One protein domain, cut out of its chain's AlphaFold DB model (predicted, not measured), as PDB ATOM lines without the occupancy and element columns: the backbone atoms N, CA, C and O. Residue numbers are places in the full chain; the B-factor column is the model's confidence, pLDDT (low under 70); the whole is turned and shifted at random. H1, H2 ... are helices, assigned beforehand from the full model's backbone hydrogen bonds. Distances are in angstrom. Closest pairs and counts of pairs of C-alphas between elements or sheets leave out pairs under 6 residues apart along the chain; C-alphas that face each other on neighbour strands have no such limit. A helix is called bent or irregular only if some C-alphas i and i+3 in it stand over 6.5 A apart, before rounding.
ATOM      1  N   ALA A   2     -24.925  18.205  48.345       31.42
ATOM      2  CA  ALA A   2     -25.898  19.145  48.939       31.42
ATOM      3  C   ALA A   2     -25.737  19.445  50.453       31.42
ATOM      4  O   ALA A   2     -26.207  20.468  50.930       31.42
ATOM      5  N   ALA A   3     -25.073  18.577  51.228       33.31
ATOM      6  CA  ALA A   3     -24.929  18.780  52.677       33.31
ATOM      7  C   ALA A   3     -23.875  19.844  53.052       33.31
ATOM      8  O   ALA A   3     -23.937  20.414  54.138       33.31
ATOM      9  N   GLY A   4     -22.917  20.118  52.157       39.62
ATOM     10  CA  GLY A   4     -21.844  21.087  52.398       39.62
ATOM     11  C   GLY A   4     -22.306  22.538  52.270       39.62
ATOM     12  O   GLY A   4     -21.903  23.371  53.068       39.62
ATOM     13  N   THR A   5     -23.201  22.834  51.325       41.72
ATOM     14  CA  THR A   5     -23.695  24.197  51.063       41.72
ATOM     15  C   THR A   5     -24.681  24.682  52.126       41.72
ATOM     16  O   THR A   5     -24.612  25.835  52.535       41.72
ATOM     17  N   ALA A   6     -25.528  23.794  52.658       41.06
ATOM     18  CA  ALA A   6     -26.505  24.146  53.694       41.06
ATOM     19  C   ALA A   6     -25.859  24.484  55.053       41.06
ATOM     20  O   ALA A   6     -26.376  25.299  55.811       41.06
ATOM     21  N   SER A   7     -24.709  23.881  55.374       43.38
ATOM     22  CA  SER A   7     -23.960  24.240  56.587       43.38
ATOM     23  C   SER A   7     -23.241  25.585  56.448       43.38
ATOM     24  O   SER A   7     -22.967  26.232  57.457       43.38
ATOM     25  N   VAL A   8     -22.929  25.995  55.215       49.25
ATOM     26  CA  VAL A   8     -22.231  27.247  54.890       49.25
ATOM     27  C   VAL A   8     -23.197  28.430  54.923       49.25
ATOM     28  O   VAL A   8     -22.856  29.456  55.506       49.25
ATOM     29  N   THR A   9     -24.413  28.279  54.387       49.47
ATOM     30  CA  THR A   9     -25.456  29.318  54.457       49.47
ATOM     31  C   THR A   9     -25.835  29.628  55.901       49.47
ATOM     32  O   THR A   9     -25.782  30.785  56.302       49.47
ATOM     33  N   VAL A  10     -26.081  28.604  56.726       50.84
ATOM     34  CA  VAL A  10     -26.428  28.784  58.148       50.84
ATOM     35  C   VAL A  10     -25.285  29.418  58.954       50.84
ATOM     36  O   VAL A  10     -25.542  30.213  59.858       50.84
ATOM     37  N   ALA A  11     -24.024  29.098  58.641       47.00
ATOM     38  CA  ALA A  11     -22.863  29.676  59.323       47.00
ATOM     39  C   ALA A  11     -22.641  31.149  58.943       47.00
ATOM     40  O   ALA A  11     -22.498  31.984  59.832       47.00
ATOM     41  N   LEU A  12     -22.708  31.491  57.652       52.97
ATOM     42  CA  LEU A  12     -22.597  32.874  57.176       52.97
ATOM     43  C   LEU A  12     -23.759  33.747  57.649       52.97
ATOM     44  O   LEU A  12     -23.544  34.892  58.026       52.97
ATOM     45  N   GLN A  13     -24.976  33.209  57.695       51.19
ATOM     46  CA  GLN A  13     -26.148  33.911  58.217       51.19
ATOM     47  C   GLN A  13     -25.996  34.220  59.716       51.19
ATOM     48  O   GLN A  13     -26.362  35.307  60.166       51.19
ATOM     49  N   LYS A  14     -25.368  33.312  60.477       51.12
ATOM     50  CA  LYS A  14     -24.979  33.545  61.877       51.12
ATOM     51  C   LYS A  14     -23.881  34.597  62.017       51.12
ATOM     52  O   LYS A  14     -23.964  35.432  62.911       51.12
ATOM     53  N   SER A  15     -22.881  34.593  61.139       46.25
ATOM     54  CA  SER A  15     -21.783  35.565  61.179       46.25
ATOM     55  C   SER A  15     -22.201  36.966  60.715       46.25
ATOM     56  O   SER A  15     -21.742  37.958  61.273       46.25
ATOM     57  N   VAL A  16     -23.137  37.061  59.764       50.53
ATOM     58  CA  VAL A  16     -23.774  38.325  59.359       50.53
ATOM     59  C   VAL A  16     -24.595  38.922  60.508       50.53
ATOM     60  O   VAL A  16     -24.592  40.136  60.679       50.53
ATOM     61  N   GLN A  17     -25.238  38.091  61.338       45.44
ATOM     62  CA  GLN A  17     -25.939  38.547  62.547       45.44
ATOM     63  C   GLN A  17     -25.004  38.896  63.719       45.44
ATOM     64  O   GLN A  17     -25.393  39.674  64.586       45.44
ATOM     65  N   ALA A  18     -23.789  38.340  63.769       43.75
ATOM     66  CA  ALA A  18     -22.858  38.528  64.886       43.75
ATOM     67  C   ALA A  18     -21.935  39.755  64.745       43.75
ATOM     68  O   ALA A  18     -21.318  40.156  65.726       43.75
ATOM     69  N   ASN A  19     -21.858  40.377  63.563       46.69
ATOM     70  CA  ASN A  19     -21.015  41.554  63.295       46.69
ATOM     71  C   ASN A  19     -19.511  41.343  63.592       46.69
ATOM     72  O   ASN A  19     -18.773  42.315  63.772       46.69
ATOM     73  N   ASP A  20     -19.053  40.087  63.613       43.28
ATOM     74  CA  ASP A  20     -17.669  39.732  63.921       43.28
ATOM     75  C   ASP A  20     -16.896  39.387  62.646       43.28
ATOM     76  O   ASP A  20     -17.215  38.457  61.901       43.28
ATOM     77  N   LYS A  21     -15.880  40.206  62.370       45.28
ATOM     78  CA  LYS A  21     -15.117  40.225  61.114       45.28
ATOM     79  C   LYS A  21     -14.101  39.078  61.019       45.28
ATOM     80  O   LYS A  21     -13.682  38.741  59.916       45.28
ATOM     81  N   GLU A  22     -13.714  38.476  62.144       45.56
ATOM     82  CA  GLU A  22     -12.604  37.510  62.233       45.56
ATOM     83  C   GLU A  22     -13.022  36.050  61.966       45.56
ATOM     84  O   GLU A  22     -12.272  35.295  61.341       45.56
ATOM     85  N   ASP A  23     -14.242  35.648  62.333       48.06
ATOM     86  CA  ASP A  23     -14.720  34.270  62.116       48.06
ATOM     87  C   ASP A  23     -15.075  33.981  60.647       48.06
ATOM     88  O   ASP A  23     -14.957  32.850  60.179       48.06
ATOM     89  N   VAL A  24     -15.467  35.004  59.882       50.25
ATOM     90  CA  VAL A  24     -15.786  34.845  58.453       50.25
ATOM     91  C   VAL A  24     -14.512  34.690  57.632       50.25
ATOM     92  O   VAL A  24     -14.452  33.812  56.777       50.25
ATOM     93  N   LEU A  25     -13.486  35.495  57.926       48.16
ATOM     94  CA  LEU A  25     -12.171  35.419  57.285       48.16
ATOM     95  C   LEU A  25     -11.519  34.054  57.514       48.16
ATOM     96  O   LEU A  25     -11.082  33.439  56.549       48.16
ATOM     97  N   SER A  26     -11.556  33.530  58.741       49.41
ATOM     98  CA  SER A  26     -11.006  32.201  59.036       49.41
ATOM     99  C   SER A  26     -11.813  31.057  58.405       49.41
ATOM    100  O   SER A  26     -11.237  30.055  57.987       49.41
ATOM    101  N   PHE A  27     -13.140  31.185  58.272       53.16
ATOM    102  CA  PHE A  27     -13.977  30.177  57.606       53.16
ATOM    103  C   PHE A  27     -13.759  30.150  56.088       53.16
ATOM    104  O   PHE A  27     -13.764  29.090  55.455       53.16
ATOM    105  N   VAL A  28     -13.539  31.329  55.519       51.72
ATOM    106  CA  VAL A  28     -13.301  31.552  54.100       51.72
ATOM    107  C   VAL A  28     -11.836  31.209  53.728       51.72
ATOM    108  O   VAL A  28     -11.621  30.590  52.686       51.72
ATOM    109  N   GLU A  29     -10.864  31.419  54.629       50.03
ATOM    110  CA  GLU A  29      -9.496  30.855  54.572       50.03
ATOM    111  C   GLU A  29      -9.498  29.322  54.665       50.03
ATOM    112  O   GLU A  29      -8.799  28.650  53.913       50.03
ATOM    113  N   LYS A  30     -10.337  28.722  55.519       51.34
ATOM    114  CA  LYS A  30     -10.472  27.253  55.597       51.34
ATOM    115  C   LYS A  30     -10.992  26.641  54.295       51.34
ATOM    116  O   LYS A  30     -10.719  25.484  53.988       51.34
ATOM    117  N   TYR A  31     -11.746  27.424  53.527       52.09
ATOM    118  CA  TYR A  31     -12.179  27.085  52.179       52.09
ATOM    119  C   TYR A  31     -11.138  27.440  51.111       52.09
ATOM    120  O   TYR A  31     -11.337  27.070  49.964       52.09
ATOM    121  N   GLN A  32     -10.023  28.097  51.418       47.28
ATOM    122  CA  GLN A  32      -9.009  28.521  50.444       47.28
ATOM    123  C   GLN A  32      -8.075  27.371  50.010       47.28
ATOM    124  O   GLN A  32      -7.598  27.366  48.876       47.28
ATOM    125  N   ASP A  33      -7.912  26.327  50.830       52.25
ATOM    126  CA  ASP A  33      -6.832  25.326  50.685       52.25
ATOM    127  C   ASP A  33      -7.027  24.195  49.641       52.25
ATOM    128  O   ASP A  33      -6.156  23.348  49.471       52.25
ATOM    129  N   GLU A  34      -8.118  24.164  48.865       52.06
ATOM    130  CA  GLU A  34      -8.373  23.054  47.907       52.06
ATOM    131  C   GLU A  34      -8.996  23.511  46.568       52.06
ATOM    132  O   GLU A  34     -10.203  23.676  46.469       52.06
ATOM    133  N   LEU A  35      -8.205  23.645  45.500       46.72
ATOM    134  CA  LEU A  35      -8.660  23.733  44.091       46.72
ATOM    135  C   LEU A  35      -9.367  25.043  43.636       46.72
ATOM    136  O   LEU A  35     -10.587  25.204  43.649       46.72
ATOM    137  N   GLY A  36      -8.555  25.981  43.137       52.31
ATOM    138  CA  GLY A  36      -8.875  27.394  42.878       52.31
ATOM    139  C   GLY A  36      -9.667  27.786  41.618       52.31
ATOM    140  O   GLY A  36      -9.428  28.876  41.108       52.31
ATOM    141  N   LEU A  37     -10.614  26.985  41.116       51.16
ATOM    142  CA  LEU A  37     -11.513  27.431  40.024       51.16
ATOM    143  C   LEU A  37     -13.007  27.253  40.326       51.16
ATOM    144  O   LEU A  37     -13.782  28.162  40.041       51.16
ATOM    145  N   GLU A  38     -13.422  26.165  40.980       58.88
ATOM    146  CA  GLU A  38     -14.845  25.962  41.315       58.88
ATOM    147  C   GLU A  38     -15.284  26.731  42.572       58.88
ATOM    148  O   GLU A  38     -16.453  27.077  42.724       58.88
ATOM    149  N   LYS A  39     -14.344  27.092  43.451       65.12
ATOM    150  CA  LYS A  39     -14.632  27.777  44.721       65.12
ATOM    151  C   LYS A  39     -15.159  29.195  44.569       65.12
ATOM    152  O   LYS A  39     -16.036  29.582  45.330       65.12
ATOM    153  N   ARG A  40     -14.675  29.943  43.572       69.12
ATOM    154  CA  ARG A  40     -15.157  31.307  43.295       69.12
ATOM    155  C   ARG A  40     -16.631  31.282  42.910       69.12
ATOM    156  O   ARG A  40     -17.421  32.000  43.498       69.12
ATOM    157  N   ALA A  41     -17.007  30.379  42.005       70.94
ATOM    158  CA  ALA A  41     -18.396  30.208  41.589       70.94
ATOM    159  C   ALA A  41     -19.292  29.700  42.733       70.94
ATOM    160  O   ALA A  41     -20.414  30.172  42.883       70.94
ATOM    161  N   VAL A  42     -18.795  28.772  43.562       72.31
ATOM    162  CA  VAL A  42     -19.526  28.300  44.751       72.31
ATOM    163  C   VAL A  42     -19.735  29.438  45.747       72.31
ATOM    164  O   VAL A  42     -20.839  29.601  46.255       72.31
ATOM    165  N   LEU A  43     -18.709  30.247  46.004       71.88
ATOM    166  CA  LEU A  43     -18.797  31.374  46.925       71.88
ATOM    167  C   LEU A  43     -19.719  32.474  46.377       71.88
ATOM    168  O   LEU A  43     -20.567  32.977  47.110       71.88
ATOM    169  N   ASP A  44     -19.633  32.772  45.079       75.69
ATOM    170  CA  ASP A  44     -20.546  33.681  44.382       75.69
ATOM    171  C   ASP A  44     -22.004  33.209  44.503       75.69
ATOM    172  O   ASP A  44     -22.902  34.020  44.735       75.69
ATOM    173  N   GLN A  45     -22.245  31.898  44.389       74.44
ATOM    174  CA  GLN A  45     -23.576  31.319  44.556       74.44
ATOM    175  C   GLN A  45     -24.055  31.403  46.009       74.44
ATOM    176  O   GLN A  45     -25.186  31.811  46.248       74.44
ATOM    177  N   VAL A  46     -23.194  31.100  46.982       76.00
ATOM    178  CA  VAL A  46     -23.515  31.215  48.414       76.00
ATOM    179  C   VAL A  46     -23.906  32.651  48.771       76.00
ATOM    180  O   VAL A  46     -24.896  32.862  49.470       76.00
ATOM    181  N   PHE A  47     -23.182  33.647  48.254       77.62
ATOM    182  CA  PHE A  47     -23.526  35.053  48.451       77.62
ATOM    183  C   PHE A  47     -24.918  35.403  47.906       77.62
ATOM    184  O   PHE A  47     -25.649  36.158  48.550       77.62
ATOM    185  N   ARG A  48     -25.316  34.840  46.758       79.44
ATOM    186  CA  ARG A  48     -26.665  35.029  46.199       79.44
ATOM    187  C   ARG A  48     -27.747  34.279  46.953       79.44
ATOM    188  O   ARG A  48     -28.832  34.820  47.125       79.44
ATOM    189  N   ASP A  49     -27.470  33.067  47.415       77.50
ATOM    190  CA  ASP A  49     -28.433  32.291  48.194       77.50
ATOM    191  C   ASP A  49     -28.757  33.025  49.507       77.50
ATOM    192  O   ASP A  49     -29.928  33.212  49.842       77.50
ATOM    193  N   ILE A  50     -27.729  33.560  50.180       74.44
ATOM    194  CA  ILE A  50     -27.885  34.418  51.366       74.44
ATOM    195  C   ILE A  50     -28.671  35.683  51.021       74.44
ATOM    196  O   ILE A  50     -29.552  36.094  51.778       74.44
ATOM    197  N   LEU A  51     -28.376  36.308  49.879       81.44
ATOM    198  CA  LEU A  51     -29.097  37.492  49.428       81.44
ATOM    199  C   LEU A  51     -30.598  37.210  49.251       81.44
ATOM    200  O   LEU A  51     -31.426  37.947  49.785       81.44
ATOM    201  N   CYS A  52     -30.948  36.134  48.546       78.81
ATOM    202  CA  CYS A  52     -32.329  35.711  48.326       78.81
ATOM    203  C   CYS A  52     -33.058  35.421  49.643       78.81
ATOM    204  O   CYS A  52     -34.219  35.808  49.812       78.81
ATOM    205  N   GLU A  53     -32.383  34.779  50.596       77.69
ATOM    206  CA  GLU A  53     -32.940  34.508  51.918       77.69
ATOM    207  C   GLU A  53     -33.167  35.800  52.721       77.69
ATOM    208  O   GLU A  53     -34.222  35.976  53.334       77.69
ATOM    209  N   MET A  54     -32.234  36.756  52.669       75.88
ATOM    210  CA  MET A  54     -32.392  38.056  53.330       75.88
ATOM    211  C   MET A  54     -33.511  38.908  52.723       75.88
ATOM    212  O   MET A  54     -34.249  39.564  53.464       75.88
ATOM    213  N   ILE A  55     -33.677  38.875  51.399       78.50
ATOM    214  CA  ILE A  55     -34.790  39.547  50.716       78.50
ATOM    215  C   ILE A  55     -36.123  38.896  51.116       78.50
ATOM    216  O   ILE A  55     -37.072  39.603  51.456       78.50
ATOM    217  N   SER A  56     -36.184  37.560  51.155       77.06
ATOM    218  CA  SER A  56     -37.393  36.808  51.530       77.06
ATOM    219  C   SER A  56     -37.819  37.063  52.977       77.06
ATOM    220  O   SER A  56     -39.007  37.202  53.263       77.06
ATOM    221  N   ASN A  57     -36.852  37.205  53.886       74.69
ATOM    222  CA  ASN A  57     -37.096  37.518  55.294       74.69
ATOM    223  C   ASN A  57     -37.393  39.012  55.553       74.69
ATOM    224  O   ASN A  57     -37.503  39.413  56.708       74.69
ATOM    225  N   SER A  58     -37.539  39.840  54.505       65.12
ATOM    226  CA  SER A  58     -37.766  41.293  54.602       65.12
ATOM    227  C   SER A  58     -36.730  42.022  55.467       65.12
ATOM    228  O   SER A  58     -37.078  42.913  56.241       65.12
ATOM    229  N   SER A  59     -35.453  41.657  55.323       64.62
ATOM    230  CA  SER A  59     -34.369  42.292  56.074       64.62
ATOM    231  C   SER A  59     -34.238  43.790  55.752       64.62
ATOM    232  O   SER A  59     -34.605  44.255  54.665       64.62
ATOM    233  N   GLU A  60     -33.739  44.554  56.723       72.31
ATOM    234  CA  GLU A  60     -33.536  45.999  56.609       72.31
ATOM    235  C   GLU A  60     -32.460  46.332  55.565       72.31
ATOM    236  O   GLU A  60     -31.529  45.552  55.334       72.31
ATOM    237  N   ALA A  61     -32.549  47.521  54.959       73.62
ATOM    238  CA  ALA A  61     -31.594  47.976  53.945       73.62
ATOM    239  C   ALA A  61     -30.136  47.938  54.448       73.62
ATOM    240  O   ALA A  61     -29.223  47.677  53.669       73.62
ATOM    241  N   GLU A  62     -29.908  48.122  55.752       77.31
ATOM    242  CA  GLU A  62     -28.582  48.033  56.373       77.31
ATOM    243  C   GLU A  62     -27.937  46.647  56.236       77.31
ATOM    244  O   GLU A  62     -26.747  46.545  55.936       77.31
ATOM    245  N   HIS A  63     -28.710  45.569  56.376       78.25
ATOM    246  CA  HIS A  63     -28.187  44.205  56.268       78.25
ATOM    247  C   HIS A  63     -27.769  43.885  54.829       78.25
ATOM    248  O   HIS A  63     -26.718  43.284  54.600       78.25
ATOM    249  N   LEU A  64     -28.540  44.363  53.846       80.12
ATOM    250  CA  LEU A  64     -28.184  44.263  52.427       80.12
ATOM    251  C   LEU A  64     -26.915  45.065  52.113       80.12
ATOM    252  O   LEU A  64     -26.017  44.561  51.436       80.12
ATOM    253  N   LYS A  65     -26.798  46.284  52.659       83.12
ATOM    254  CA  LYS A  65     -25.584  47.104  52.534       83.12
ATOM    255  C   LYS A  65     -24.366  46.393  53.126       83.12
ATOM    256  O   LYS A  65     -23.302  46.374  52.507       83.12
ATOM    257  N   ASN A  66     -24.519  45.770  54.292       82.62
ATOM    258  CA  ASN A  66     -23.461  44.996  54.936       82.62
ATOM    259  C   ASN A  66     -23.047  43.793  54.085       82.62
ATOM    260  O   ASN A  66     -21.854  43.588  53.877       82.62
ATOM    261  N   LEU A  67     -23.995  43.058  53.503       82.12
ATOM    262  CA  LEU A  67     -23.677  41.944  52.610       82.12
ATOM    263  C   LEU A  67     -22.876  42.395  51.378       82.12
ATOM    264  O   LEU A  67     -21.877  41.762  51.036       82.12
ATOM    265  N   ILE A  68     -23.248  43.516  50.750       84.81
ATOM    266  CA  ILE A  68     -22.474  44.091  49.636       84.81
ATOM    267  C   ILE A  68     -21.065  44.488  50.107       84.81
ATOM    268  O   ILE A  68     -20.084  44.211  49.418       84.81
ATOM    269  N   ASN A  69     -20.938  45.106  51.288       84.88
ATOM    270  CA  ASN A  69     -19.639  45.435  51.882       84.88
ATOM    271  C   ASN A  69     -18.750  44.198  52.051       84.88
ATOM    272  O   ASN A  69     -17.559  44.260  51.740       84.88
ATOM    273  N   PHE A  70     -19.323  43.087  52.515       80.12
ATOM    274  CA  PHE A  70     -18.608  41.821  52.653       80.12
ATOM    275  C   PHE A  70     -18.193  41.247  51.300       80.12
ATOM    276  O   PHE A  70     -17.040  40.855  51.148       80.12
ATOM    277  N   ALA A  71     -19.073  41.269  50.296       82.75
ATOM    278  CA  ALA A  71     -18.732  40.814  48.949       82.75
ATOM    279  C   ALA A  71     -17.567  41.625  48.351       82.75
ATOM    280  O   ALA A  71     -16.656  41.058  47.753       82.75
ATOM    281  N   VAL A  72     -17.538  42.945  48.568       84.88
ATOM    282  CA  VAL A  72     -16.419  43.801  48.138       84.88
ATOM    283  C   VAL A  72     -15.114  43.423  48.851       84.88
ATOM    284  O   VAL A  72     -14.077  43.337  48.199       84.88
ATOM    285  N   GLN A  73     -15.151  43.160  50.161       81.69
ATOM    286  CA  GLN A  73     -13.968  42.717  50.915       81.69
ATOM    287  C   GLN A  73     -13.478  41.336  50.458       81.69
ATOM    288  O   GLN A  73     -12.277  41.140  50.297       81.69
ATOM    289  N   ALA A  74     -14.389  40.401  50.176       78.12
ATOM    290  CA  ALA A  74     -14.045  39.077  49.660       78.12
ATOM    291  C   ALA A  74     -13.347  39.155  48.292       78.12
ATOM    292  O   ALA A  74     -12.407  38.407  48.027       78.12
ATOM    293  N   VAL A  75     -13.748  40.098  47.431       81.25
ATOM    294  CA  VAL A  75     -13.028  40.363  46.175       81.25
ATOM    295  C   VAL A  75     -11.645  40.964  46.435       81.25
ATOM    296  O   VAL A  75     -10.695  40.588  45.760       81.25
ATOM    297  N   GLN A  76     -11.499  41.868  47.409       80.00
ATOM    298  CA  GLN A  76     -10.188  42.443  47.753       80.00
ATOM    299  C   GLN A  76      -9.189  41.397  48.269       80.00
ATOM    300  O   GLN A  76      -7.987  41.590  48.119       80.00
ATOM    301  N   GLN A  77      -9.683  40.298  48.842       75.50
ATOM    302  CA  GLN A  77      -8.892  39.137  49.257       75.50
ATOM    303  C   GLN A  77      -8.746  38.079  48.135       75.50
ATOM    304  O   GLN A  77      -8.331  36.954  48.396       75.50
ATOM    305  N   ASP A  78      -9.104  38.408  46.884       71.44
ATOM    306  CA  ASP A  78      -9.034  37.531  45.697       71.44
ATOM    307  C   ASP A  78      -9.894  36.244  45.759       71.44
ATOM    308  O   ASP A  78      -9.679  35.269  45.017       71.44
ATOM    309  N   MET A  79     -10.922  36.248  46.612       68.19
ATOM    310  CA  MET A  79     -11.740  35.069  46.939       68.19
ATOM    311  C   MET A  79     -12.963  34.917  46.041       68.19
ATOM    312  O   MET A  79     -13.409  33.798  45.790       68.19
ATOM    313  N   CYS A  80     -13.477  36.033  45.523       72.19
ATOM    314  CA  CYS A  80     -14.628  36.094  44.622       72.19
ATOM    315  C   CYS A  80     -14.267  36.760  43.297       72.19
ATOM    316  O   CYS A  80     -13.258  37.457  43.178       72.19
ATOM    317  N   SER A  81     -15.131  36.585  42.297       81.56
ATOM    318  CA  SER A  81     -15.022  37.348  41.057       81.56
ATOM    319  C   SER A  81     -15.256  38.844  41.316       81.56
ATOM    320  O   SER A  81     -16.180  39.203  42.049       81.56
ATOM    321  N   PRO A  82     -14.522  39.760  40.656       81.75
ATOM    322  CA  PRO A  82     -14.795  41.195  40.752       81.75
ATOM    323  C   PRO A  82     -16.185  41.579  40.237       81.75
ATOM    324  O   PRO A  82     -16.670  42.671  40.524       81.75
ATOM    325  N   SER A  83     -16.848  40.679  39.503       85.12
ATOM    326  CA  SER A  83     -18.226  40.862  39.044       85.12
ATOM    327  C   SER A  83     -19.262  40.623  40.153       85.12
ATOM    328  O   SER A  83     -20.336  41.214  40.114       85.12
ATOM    329  N   THR A  84     -18.961  39.799  41.157       85.31
ATOM    330  CA  THR A  84     -19.910  39.324  42.180       85.31
ATOM    331  C   THR A  84     -20.684  40.434  42.887       85.31
ATOM    332  O   THR A  84     -21.915  40.397  42.823       85.31
ATOM    333  N   PRO A  85     -20.046  41.462  43.484       87.19
ATOM    334  CA  PRO A  85     -20.788  42.537  44.140       87.19
ATOM    335  C   PRO A  85     -21.703  43.290  43.165       87.19
ATOM    336  O   PRO A  85     -22.792  43.702  43.553       87.19
ATOM    337  N   PHE A  86     -21.314  43.428  41.892       89.12
ATOM    338  CA  PHE A  86     -22.158  44.077  40.887       89.12
ATOM    339  C   PHE A  86     -23.393  43.258  40.542       89.12
ATOM    340  O   PHE A  86     -24.473  43.829  40.431       89.12
ATOM    341  N   LEU A  87     -23.263  41.938  40.394       88.44
ATOM    342  CA  LEU A  87     -24.436  41.114  40.127       88.44
ATOM    343  C   LEU A  87     -25.353  41.016  41.354       88.44
ATOM    344  O   LEU A  87     -26.563  41.013  41.183       88.44
ATOM    345  N   MET A  88     -24.810  41.008  42.575       87.50
ATOM    346  CA  MET A  88     -25.636  41.079  43.787       87.50
ATOM    347  C   MET A  88     -26.416  42.394  43.868       87.50
ATOM    348  O   MET A  88     -27.596  42.387  44.203       87.50
ATOM    349  N   MET A  89     -25.781  43.523  43.535       88.88
ATOM    350  CA  MET A  89     -26.473  44.814  43.454       88.88
ATOM    351  C   MET A  89     -27.562  44.811  42.375       88.88
ATOM    352  O   MET A  89     -28.641  45.344  42.618       88.88
ATOM    353  N   ALA A  90     -27.313  44.183  41.221       88.88
ATOM    354  CA  ALA A  90     -28.308  44.066  40.155       88.88
ATOM    355  C   ALA A  90     -29.542  43.297  40.638       88.88
ATOM    356  O   ALA A  90     -30.657  43.801  40.530       88.88
ATOM    357  N   ASP A  91     -29.323  42.135  41.263       87.81
ATOM    358  CA  ASP A  91     -30.393  41.310  41.822       87.81
ATOM    359  C   ASP A  91     -31.183  42.075  42.901       87.81
ATOM    360  O   ASP A  91     -32.411  42.027  42.924       87.81
ATOM    361  N   ILE A  92     -30.504  42.832  43.775       87.50
ATOM    362  CA  ILE A  92     -31.159  43.680  44.786       87.50
ATOM    363  C   ILE A  92     -32.054  44.718  44.123       87.50
ATOM    364  O   ILE A  92     -33.215  44.866  44.507       87.50
ATOM    365  N   PHE A  93     -31.524  45.454  43.146       87.69
ATOM    366  CA  PHE A  93     -32.295  46.496  42.489       87.69
ATOM    367  C   PHE A  93     -33.502  45.906  41.768       87.69
ATOM    368  O   PHE A  93     -34.590  46.458  41.904       87.69
ATOM    369  N   ASP A  94     -33.367  44.769  41.087       86.69
ATOM    370  CA  ASP A  94     -34.475  44.126  40.376       86.69
ATOM    371  C   ASP A  94     -35.569  43.583  41.308       86.69
ATOM    372  O   ASP A  94     -36.752  43.653  40.966       86.69
ATOM    373  N   MET A  95     -35.202  43.096  42.497       84.38
ATOM    374  CA  MET A  95     -36.146  42.498  43.451       84.38
ATOM    375  C   MET A  95     -36.806  43.514  44.396       84.38
ATOM    376  O   MET A  95     -37.852  43.216  44.977       84.38
ATOM    377  N   LEU A  96     -36.230  44.709  44.574       84.06
ATOM    378  CA  LEU A  96     -36.739  45.724  45.501       84.06
ATOM    379  C   LEU A  96     -37.584  46.815  44.827       84.06
ATOM    380  O   LEU A  96     -37.498  47.085  43.626       84.06
ATOM    381  N   THR A  97     -38.412  47.483  45.636       86.94
ATOM    382  CA  THR A  97     -39.146  48.691  45.234       86.94
ATOM    383  C   THR A  97     -38.200  49.882  45.074       86.94
ATOM    384  O   THR A  97     -37.115  49.915  45.654       86.94
ATOM    385  N   ILE A  98     -38.624  50.888  44.302       85.06
ATOM    386  CA  ILE A  98     -37.811  52.078  44.003       85.06
ATOM    387  C   ILE A  98     -37.367  52.824  45.267       85.06
ATOM    388  O   ILE A  98     -36.214  53.232  45.337       85.06
ATOM    389  N   GLU A  99     -38.237  52.938  46.272       83.94
ATOM    390  CA  GLU A  99     -37.916  53.593  47.550       83.94
ATOM    391  C   GLU A  99     -36.720  52.926  48.242       83.94
ATOM    392  O   GLU A  99     -35.761  53.588  48.613       83.94
ATOM    393  N   ARG A 100     -36.710  51.588  48.318       83.75
ATOM    394  CA  ARG A 100     -35.583  50.847  48.902       83.75
ATOM    395  C   ARG A 100     -34.338  50.868  48.016       83.75
ATOM    396  O   ARG A 100     -33.224  50.759  48.520       83.75
ATOM    397  N   CYS A 101     -34.509  50.972  46.696       85.88
ATOM    398  CA  CYS A 101     -33.380  51.111  45.781       85.88
ATOM    399  C   CYS A 101     -32.623  52.416  46.035       85.88
ATOM    400  O   CYS A 101     -31.398  52.404  45.946       85.88
ATOM    401  N   GLU A 102     -33.321  53.505  46.373       87.44
ATOM    402  CA  GLU A 102     -32.687  54.778  46.725       87.44
ATOM    403  C   GLU A 102     -31.790  54.635  47.958       87.44
ATOM    404  O   GLU A 102     -30.617  55.000  47.889       87.44
ATOM    405  N   ASP A 103     -32.278  53.983  49.019       87.12
ATOM    406  CA  ASP A 103     -31.476  53.733  50.222       87.12
ATOM    407  C   ASP A 103     -30.201  52.941  49.904       87.12
ATOM    408  O   ASP A 103     -29.118  53.260  50.393       87.12
ATOM    409  N   ILE A 104     -30.303  51.878  49.098       86.81
ATOM    410  CA  ILE A 104     -29.144  51.061  48.707       86.81
ATOM    411  C   ILE A 104     -28.193  51.849  47.796       86.81
ATOM    412  O   ILE A 104     -26.977  51.662  47.884       86.81
ATOM    413  N   PHE A 105     -28.714  52.747  46.957       88.25
ATOM    414  CA  PHE A 105     -27.910  53.550  46.041       88.25
ATOM    415  C   PHE A 105     -26.944  54.492  46.770       88.25
ATOM    416  O   PHE A 105     -25.838  54.696  46.276       88.25
ATOM    417  N   ASP A 106     -27.281  54.968  47.975       88.69
ATOM    418  CA  ASP A 106     -26.360  55.755  48.814       88.69
ATOM    419  C   ASP A 106     -25.021  55.027  49.039       88.69
ATOM    420  O   ASP A 106     -23.947  55.609  48.892       88.69
ATOM    421  N   LEU A 107     -25.064  53.712  49.299       85.94
ATOM    422  CA  LEU A 107     -23.852  52.900  49.460       85.94
ATOM    423  C   LEU A 107     -23.035  52.838  48.160       85.94
ATOM    424  O   LEU A 107     -21.802  52.794  48.188       85.94
ATOM    425  N   VAL A 108     -23.718  52.786  47.014       86.69
ATOM    426  CA  VAL A 108     -23.076  52.725  45.696       86.69
ATOM    427  C   VAL A 108     -22.367  54.042  45.391       86.69
ATOM    428  O   VAL A 108     -21.231  54.008  44.905       86.69
ATOM    429  N   GLU A 109     -22.994  55.174  45.718       87.00
ATOM    430  CA  GLU A 109     -22.400  56.507  45.588       87.00
ATOM    431  C   GLU A 109     -21.168  56.668  46.491       87.00
ATOM    432  O   GLU A 109     -20.113  57.090  46.008       87.00
ATOM    433  N   ASP A 110     -21.254  56.248  47.757       88.00
ATOM    434  CA  ASP A 110     -20.138  56.316  48.713       88.00
ATOM    435  C   ASP A 110     -18.925  55.494  48.256       88.00
ATOM    436  O   ASP A 110     -17.767  55.874  48.457       88.00
ATOM    437  N   LYS A 111     -19.172  54.365  47.585       84.62
ATOM    438  CA  LYS A 111     -18.127  53.458  47.090       84.62
ATOM    439  C   LYS A 111     -17.616  53.777  45.689       84.62
ATOM    440  O   LYS A 111     -16.843  52.987  45.144       84.62
ATOM    441  N   VAL A 112     -17.958  54.928  45.103       84.19
ATOM    442  CA  VAL A 112     -17.533  55.281  43.734       84.19
ATOM    443  C   VAL A 112     -16.015  55.231  43.531       84.19
ATOM    444  O   VAL A 112     -15.543  54.906  42.444       84.19
ATOM    445  N   THR A 113     -15.236  55.509  44.576       84.50
ATOM    446  CA  THR A 113     -13.769  55.418  44.556       84.50
ATOM    447  C   THR A 113     -13.278  53.981  44.382       84.50
ATOM    448  O   THR A 113     -12.326  53.752  43.641       84.50
ATOM    449  N   ILE A 114     -13.960  53.010  44.995       84.56
ATOM    450  CA  ILE A 114     -13.659  51.579  44.873       84.56
ATOM    451  C   ILE A 114     -14.026  51.095  43.470       84.56
ATOM    452  O   ILE A 114     -13.219  50.432  42.824       84.56
ATOM    453  N   TRP A 115     -15.194  51.487  42.952       83.25
ATOM    454  CA  TRP A 115     -15.645  51.093  41.609       83.25
ATOM    455  C   TRP A 115     -14.749  51.625  40.484       83.25
ATOM    456  O   TRP A 115     -14.677  51.024  39.414       83.25
ATOM    457  N   LYS A 116     -14.051  52.739  40.726       83.12
ATOM    458  CA  LYS A 116     -13.068  53.326  39.805       83.12
ATOM    459  C   LYS A 116     -11.688  52.677  39.855       83.12
ATOM    460  O   LYS A 116     -10.854  52.997  39.011       83.12
ATOM    461  N   SER A 117     -11.415  51.823  40.838       84.56
ATOM    462  CA  SER A 117     -10.142  51.105  40.890       84.56
ATOM    463  C   SER A 117     -10.040  50.096  39.743       84.56
ATOM    464  O   SER A 117     -11.044  49.530  39.310       84.56
ATOM    465  N   GLU A 118      -8.825  49.868  39.246       79.81
ATOM    466  CA  GLU A 118      -8.565  49.062  38.044       79.81
ATOM    467  C   GLU A 118      -9.144  47.640  38.147       79.81
ATOM    468  O   GLU A 118      -9.745  47.146  37.193       79.81
ATOM    469  N   THR A 119      -9.082  47.039  39.340       77.06
ATOM    470  CA  THR A 119      -9.628  45.707  39.650       77.06
ATOM    471  C   THR A 119     -11.124  45.591  39.354       77.06
ATOM    472  O   THR A 119     -11.593  44.559  38.871       77.06
ATOM    473  N   PHE A 120     -11.886  46.649  39.633       81.94
ATOM    474  CA  PHE A 120     -13.343  46.648  39.513       81.94
ATOM    475  C   PHE A 120     -13.837  47.370  38.263       81.94
ATOM    476  O   PHE A 120     -14.926  47.061  37.784       81.94
ATOM    477  N   TYR A 121     -13.062  48.301  37.708       82.81
ATOM    478  CA  TYR A 121     -13.525  49.175  36.636       82.81
ATOM    479  C   TYR A 121     -13.823  48.411  35.341       82.81
ATOM    480  O   TYR A 121     -14.912  48.545  34.779       82.81
ATOM    481  N   GLU A 122     -12.899  47.558  34.885       81.62
ATOM    482  CA  GLU A 122     -13.051  46.870  33.595       81.62
ATOM    483  C   GLU A 122     -14.213  45.870  33.612       81.62
ATOM    484  O   GLU A 122     -15.011  45.815  32.673       81.62
ATOM    485  N   SER A 123     -14.351  45.138  34.720       79.25
ATOM    486  CA  SER A 123     -15.430  44.163  34.910       79.25
ATOM    487  C   SER A 123     -16.762  44.832  35.263       79.25
ATOM    488  O   SER A 123     -17.813  44.367  34.837       79.25
ATOM    489  N   GLY A 124     -16.736  45.933  36.019       82.25
ATOM    490  CA  GLY A 124     -17.903  46.554  36.646       82.25
ATOM    491  C   GLY A 124     -18.618  47.606  35.808       82.25
ATOM    492  O   GLY A 124     -19.833  47.756  35.943       82.25
ATOM    493  N   LYS A 125     -17.914  48.308  34.906       84.62
ATOM    494  CA  LYS A 125     -18.482  49.429  34.128       84.62
ATOM    495  C   LYS A 125     -19.764  49.057  33.376       84.62
ATOM    496  O   LYS A 125     -20.738  49.804  33.404       84.62
ATOM    497  N   ASN A 126     -19.800  47.868  32.769       86.94
ATOM    498  CA  ASN A 126     -20.967  47.383  32.032       86.94
ATOM    499  C   ASN A 126     -22.138  47.035  32.957       86.94
ATOM    500  O   ASN A 126     -23.287  47.307  32.614       86.94
ATOM    501  N   TYR A 127     -21.861  46.449  34.125       88.81
ATOM    502  CA  TYR A 127     -22.906  46.138  35.099       88.81
ATOM    503  C   TYR A 127     -23.505  47.415  35.682       88.81
ATOM    504  O   TYR A 127     -24.723  47.547  35.708       88.81
ATOM    505  N   LEU A 128     -22.670  48.381  36.074       88.25
ATOM    506  CA  LEU A 128     -23.129  49.672  36.589       88.25
ATOM    507  C   LEU A 128     -23.984  50.417  35.565       88.25
ATOM    508  O   LEU A 128     -25.058  50.901  35.916       88.25
ATOM    509  N   LEU A 129     -23.559  50.448  34.298       87.94
ATOM    510  CA  LEU A 129     -24.331  51.079  33.231       87.94
ATOM    511  C   LEU A 129     -25.697  50.406  33.039       87.94
ATOM    512  O   LEU A 129     -26.708  51.097  32.947       87.94
ATOM    513  N   ARG A 130     -25.741  49.067  32.999       88.06
ATOM    514  CA  ARG A 130     -26.996  48.313  32.851       88.06
ATOM    515  C   ARG A 130     -27.938  48.552  34.027       88.06
ATOM    516  O   ARG A 130     -29.056  48.991  33.797       88.06
ATOM    517  N   MET A 131     -27.454  48.389  35.258       90.19
ATOM    518  CA  MET A 131     -28.251  48.612  36.468       90.19
ATOM    519  C   MET A 131     -28.797  50.041  36.544       90.19
ATOM    520  O   MET A 131     -29.980  50.236  36.803       90.19
ATOM    521  N   CYS A 132     -27.962  51.049  36.275       88.69
ATOM    522  CA  CYS A 132     -28.402  52.444  36.286       88.69
ATOM    523  C   CYS A 132     -29.451  52.713  35.200       88.69
ATOM    524  O   CYS A 132     -30.443  53.383  35.468       88.69
ATOM    525  N   ASN A 133     -29.276  52.167  33.994       87.19
ATOM    526  CA  ASN A 133     -30.256  52.309  32.917       87.19
ATOM    527  C   ASN A 133     -31.576  51.590  33.226       87.19
ATOM    528  O   ASN A 133     -32.645  52.121  32.923       87.19
ATOM    529  N   ASP A 134     -31.525  50.408  33.842       87.88
ATOM    530  CA  ASP A 134     -32.724  49.681  34.259       87.88
ATOM    531  C   ASP A 134     -33.460  50.421  35.387       87.88
ATOM    532  O   ASP A 134     -34.688  50.540  35.333       87.88
ATOM    533  N   LEU A 135     -32.734  51.026  36.336       87.19
ATOM    534  CA  LEU A 135     -33.313  51.935  37.329       87.19
ATOM    535  C   LEU A 135     -33.963  53.152  36.656       87.19
ATOM    536  O   LEU A 135     -35.139  53.407  36.897       87.19
ATOM    537  N   ILE A 136     -33.267  53.852  35.751       85.94
ATOM    538  CA  ILE A 136     -33.821  54.996  35.001       85.94
ATOM    539  C   ILE A 136     -35.096  54.599  34.244       85.94
ATOM    540  O   ILE A 136     -36.067  55.353  34.247       85.94
ATOM    541  N   ARG A 137     -35.138  53.406  33.636       84.75
ATOM    542  CA  ARG A 137     -36.324  52.912  32.917       84.75
ATOM    543  C   ARG A 137     -37.502  52.624  33.850       84.75
ATOM    544  O   ARG A 137     -38.649  52.807  33.445       84.75
ATOM    545  N   ARG A 138     -37.238  52.158  35.073       83.44
ATOM    546  CA  ARG A 138     -38.268  51.894  36.093       83.44
ATOM    547  C   ARG A 138     -38.740  53.166  36.796       83.44
ATOM    548  O   ARG A 138     -39.836  53.184  37.354       83.44
ATOM    549  N   LEU A 139     -37.940  54.229  36.768       82.38
ATOM    550  CA  LEU A 139     -38.289  55.510  37.360       82.38
ATOM    551  C   LEU A 139     -39.327  56.251  36.517       82.38
ATOM    552  O   LEU A 139     -39.196  56.429  35.307       82.38
ATOM    553  N   SER A 140     -40.371  56.742  37.184       72.00
ATOM    554  CA  SER A 140     -41.328  57.641  36.550       72.00
ATOM    555  C   SER A 140     -40.688  59.010  36.311       72.00
ATOM    556  O   SER A 140     -40.156  59.623  37.240       72.00
ATOM    557  N   LYS A 141     -40.814  59.522  35.080       63.47
ATOM    558  CA  LYS A 141     -40.276  60.826  34.645       63.47
ATOM    559  C   LYS A 141     -40.844  62.028  35.418       63.47
ATOM    560  O   LYS A 141     -40.285  63.113  35.306       63.47
ATOM    561  N   SER A 142     -41.943  61.868  36.162       60.56
ATOM    562  CA  SER A 142     -42.636  62.970  36.850       60.56
ATOM    563  C   SER A 142     -42.559  62.943  38.378       60.56
ATOM    564  O   SER A 142     -42.717  63.997  38.985       60.56
ATOM    565  N   GLN A 143     -42.324  61.787  39.007       68.75
ATOM    566  CA  GLN A 143     -42.330  61.670  40.475       68.75
ATOM    567  C   GLN A 143     -40.934  61.505  41.077       68.75
ATOM    568  O   GLN A 143     -40.648  62.106  42.105       68.75
ATOM    569  N   ASN A 144     -40.032  60.781  40.407       75.25
ATOM    570  CA  ASN A 144     -38.714  60.448  40.955       75.25
ATOM    571  C   ASN A 144     -37.588  61.197  40.226       75.25
ATOM    572  O   ASN A 144     -36.579  60.616  39.823       75.25
ATOM    573  N   THR A 145     -37.780  62.500  40.006       82.94
ATOM    574  CA  THR A 145     -36.834  63.337  39.249       82.94
ATOM    575  C   THR A 145     -35.517  63.548  39.995       82.94
ATOM    576  O   THR A 145     -34.463  63.576  39.361       82.94
ATOM    577  N   ILE A 146     -35.560  63.632  41.330       86.69
ATOM    578  CA  ILE A 146     -34.371  63.798  42.179       86.69
ATOM    579  C   ILE A 146     -33.481  62.557  42.084       86.69
ATOM    580  O   ILE A 146     -32.308  62.672  41.735       86.69
ATOM    581  N   PHE A 147     -34.045  61.369  42.316       84.69
ATOM    582  CA  PHE A 147     -33.291  60.118  42.262       84.69
ATOM    583  C   PHE A 147     -32.748  59.824  40.855       84.69
ATOM    584  O   PHE A 147     -31.582  59.461  40.707       84.69
ATOM    585  N   CYS A 148     -33.526  60.094  39.800       86.31
ATOM    586  CA  CYS A 148     -33.037  60.001  38.422       86.31
ATOM    587  C   CYS A 148     -31.815  60.912  38.178       86.31
ATOM    588  O   CYS A 148     -30.801  60.462  37.642       86.31
ATOM    589  N   GLY A 149     -31.867  62.168  38.638       88.00
ATOM    590  CA  GLY A 149     -30.745  63.104  38.531       88.00
ATOM    591  C   GLY A 149     -29.503  62.647  39.304       88.00
ATOM    592  O   GLY A 149     -28.385  62.795  38.808       88.00
ATOM    593  N   ARG A 150     -29.683  62.035  40.483       90.88
ATOM    594  CA  ARG A 150     -28.588  61.433  41.264       90.88
ATOM    595  C   ARG A 150     -27.904  60.300  40.498       90.88
ATOM    596  O   ARG A 150     -26.683  60.318  40.357       90.88
ATOM    597  N   ILE A 151     -28.673  59.391  39.892       88.50
ATOM    598  CA  ILE A 151     -28.130  58.296  39.068       88.50
ATOM    599  C   ILE A 151     -27.344  58.839  37.865       88.50
ATOM    600  O   ILE A 151     -26.232  58.387  37.589       88.50
ATOM    601  N   GLN A 152     -27.887  59.830  37.154       86.75
ATOM    602  CA  GLN A 152     -27.199  60.452  36.016       86.75
ATOM    603  C   GLN A 152     -25.899  61.147  36.449       86.75
ATOM    604  O   GLN A 152     -24.867  61.023  35.781       86.75
ATOM    605  N   LEU A 153     -25.912  61.828  37.601       88.62
ATOM    606  CA  LEU A 153     -24.717  62.433  38.181       88.62
ATOM    607  C   LEU A 153     -23.678  61.365  38.545       88.62
ATOM    608  O   LEU A 153     -22.498  61.538  38.234       88.62
ATOM    609  N   PHE A 154     -24.097  60.247  39.137       88.44
ATOM    610  CA  PHE A 154     -23.224  59.111  39.423       88.44
ATOM    611  C   PHE A 154     -22.573  58.555  38.147       88.44
ATOM    612  O   PHE A 154     -21.348  58.417  38.102       88.44
ATOM    613  N   LEU A 155     -23.348  58.325  37.081       85.00
ATOM    614  CA  LEU A 155     -22.826  57.857  35.791       85.00
ATOM    615  C   LEU A 155     -21.799  58.832  35.200       85.00
ATOM    616  O   LEU A 155     -20.717  58.410  34.795       85.00
ATOM    617  N   SER A 156     -22.085  60.137  35.221       85.06
ATOM    618  CA  SER A 156     -21.142  61.156  34.735       85.06
ATOM    619  C   SER A 156     -19.838  61.203  35.536       85.06
ATOM    620  O   SER A 156     -18.783  61.531  34.998       85.06
ATOM    621  N   ARG A 157     -19.885  60.854  36.828       84.44
ATOM    622  CA  ARG A 157     -18.688  60.746  37.664       84.44
ATOM    623  C   ARG A 157     -17.919  59.466  37.371       84.44
ATOM    624  O   ARG A 157     -16.695  59.497  37.472       84.44
ATOM    625  N   LEU A 158     -18.598  58.360  37.073       81.75
ATOM    626  CA  LEU A 158     -17.985  57.053  36.845       81.75
ATOM    627  C   LEU A 158     -17.261  56.964  35.495       81.75
ATOM    628  O   LEU A 158     -16.164  56.409  35.429       81.75
ATOM    629  N   PHE A 159     -17.853  57.525  34.440       75.94
ATOM    630  CA  PHE A 159     -17.308  57.484  33.086       75.94
ATOM    631  C   PHE A 159     -16.481  58.740  32.783       75.94
ATOM    632  O   PHE A 159     -17.039  59.835  32.698       75.94
ATOM    633  N   PRO A 160     -15.150  58.631  32.605       69.44
ATOM    634  CA  PRO A 160     -14.367  59.746  32.088       69.44
ATOM    635  C   PRO A 160     -14.858  60.117  30.678       69.44
ATOM    636  O   PRO A 160     -15.248  59.247  29.903       69.44
ATOM    637  N   LEU A 161     -14.805  61.408  30.326       55.78
ATOM    638  CA  LEU A 161     -15.328  61.970  29.061       55.78
ATOM    639  C   LEU A 161     -14.756  61.329  27.777       55.78
ATOM    640  O   LEU A 161     -15.258  61.571  26.684       55.78
ATOM    641  N   SER A 162     -13.689  60.542  27.900       53.59
ATOM    642  CA  SER A 162     -13.009  59.817  26.825       53.59
ATOM    643  C   SER A 162     -13.570  58.415  26.554       53.59
ATOM    644  O   SER A 162     -13.087  57.726  25.654       53.59
TER     645      SER A 162
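What this domain is: This is residues 2 to 162 of the 215 residues of an uncharacterized protein of Elysia chlorotica (UniProt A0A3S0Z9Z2). Six helices make a slab of two rows, H3, H5 and H8 side by side in one and H4, H6 and H9 running the other way in the second, a bundle that goes up and down. The hairpin of H1 and H2 packs on one end of the slab through H1, which crosses H3 steeply, and the four-residue H7 turns the corner from H6 to H8. The printed part has 161 residues with nine named helices, H1 to H9 in order, and no named strand: the class is all helix. It is compact, with a radius of gyration of the C-alphas of 16.5 A and spans of 50 by 37 by 26 A.

Where its parts are: H1, residues 2 to 18, begins with C-alpha 2 at (-25.898, 19.145, 48.939) and is 25.3 A long from first to last C-alpha. H2 is residues 21 to 30. H3, residues 38 to 56, spans 27.0 A, and H4, residues 61 to 76, spans 23.0 A. H5 is residues 84 to 95, H6 residues 98 to 110 and H7 residues 112 to 115. H8, residues 118 to 138, begins at (-8.565, 49.062, 38.044) and spans 29.9 A; it has a kink of 53 degrees near residue 125 and is irregular, with C-alphas 119 and 122 7.1 A apart. H9, residues 145 to 158, spans 20.0 A and ends with C-alpha 158 at (-17.985, 57.053, 36.845).

How they stand to each other: H1 and H2 form a helical hairpin and only just touch, with 3 pairs of C-alphas within 8 A, the closest those of Ser 15 and Val 24 at 6.6 A. H1 touches H3 at a steep tilt of 59 degrees, closest at the C-alphas of Thr 9 and Ile 50, 6.4 A. H3 and H4, a hairpin, run opposite ways at 7 degrees, a shallow tilt. H5 touches H4 at the C-alphas of Pro 85 and Ala 71, 5.5 A. H4 touches H6 with residues 61 to 65 alone, the closest C-alphas being those of Ala 61 and Ile 104, 6.6 A. H5 and H8 touch, the same way at a shallow tilt of 7 degrees, with the C-alphas of Ala 90 and Met 131 5.9 A apart. H7 and H8 only just touch, with 3 pairs of C-alphas within 8 A, and only at the corner. H8 and H9, a hairpin, touch at the C-alphas of Ile 136 and Cys 148, 6.1 A. Every O i to N i+4 pair is within hydrogen-bond range in H3, H4, H5 and H9, against 10 of 13 in H1, 5 of 6 in H2, 6 of 9 in H6 and 13 of 17 in H8; H7 is too short for such a pair.

The domain as a whole: The two C-alphas farthest apart, those of Asp 33 and Ser 142, are 53.8 A from each other. The printed part has no cut and no long link. The mean pLDDT of the printed part is 73.5, and 48 residues are under 70, among them residues 2 to 40.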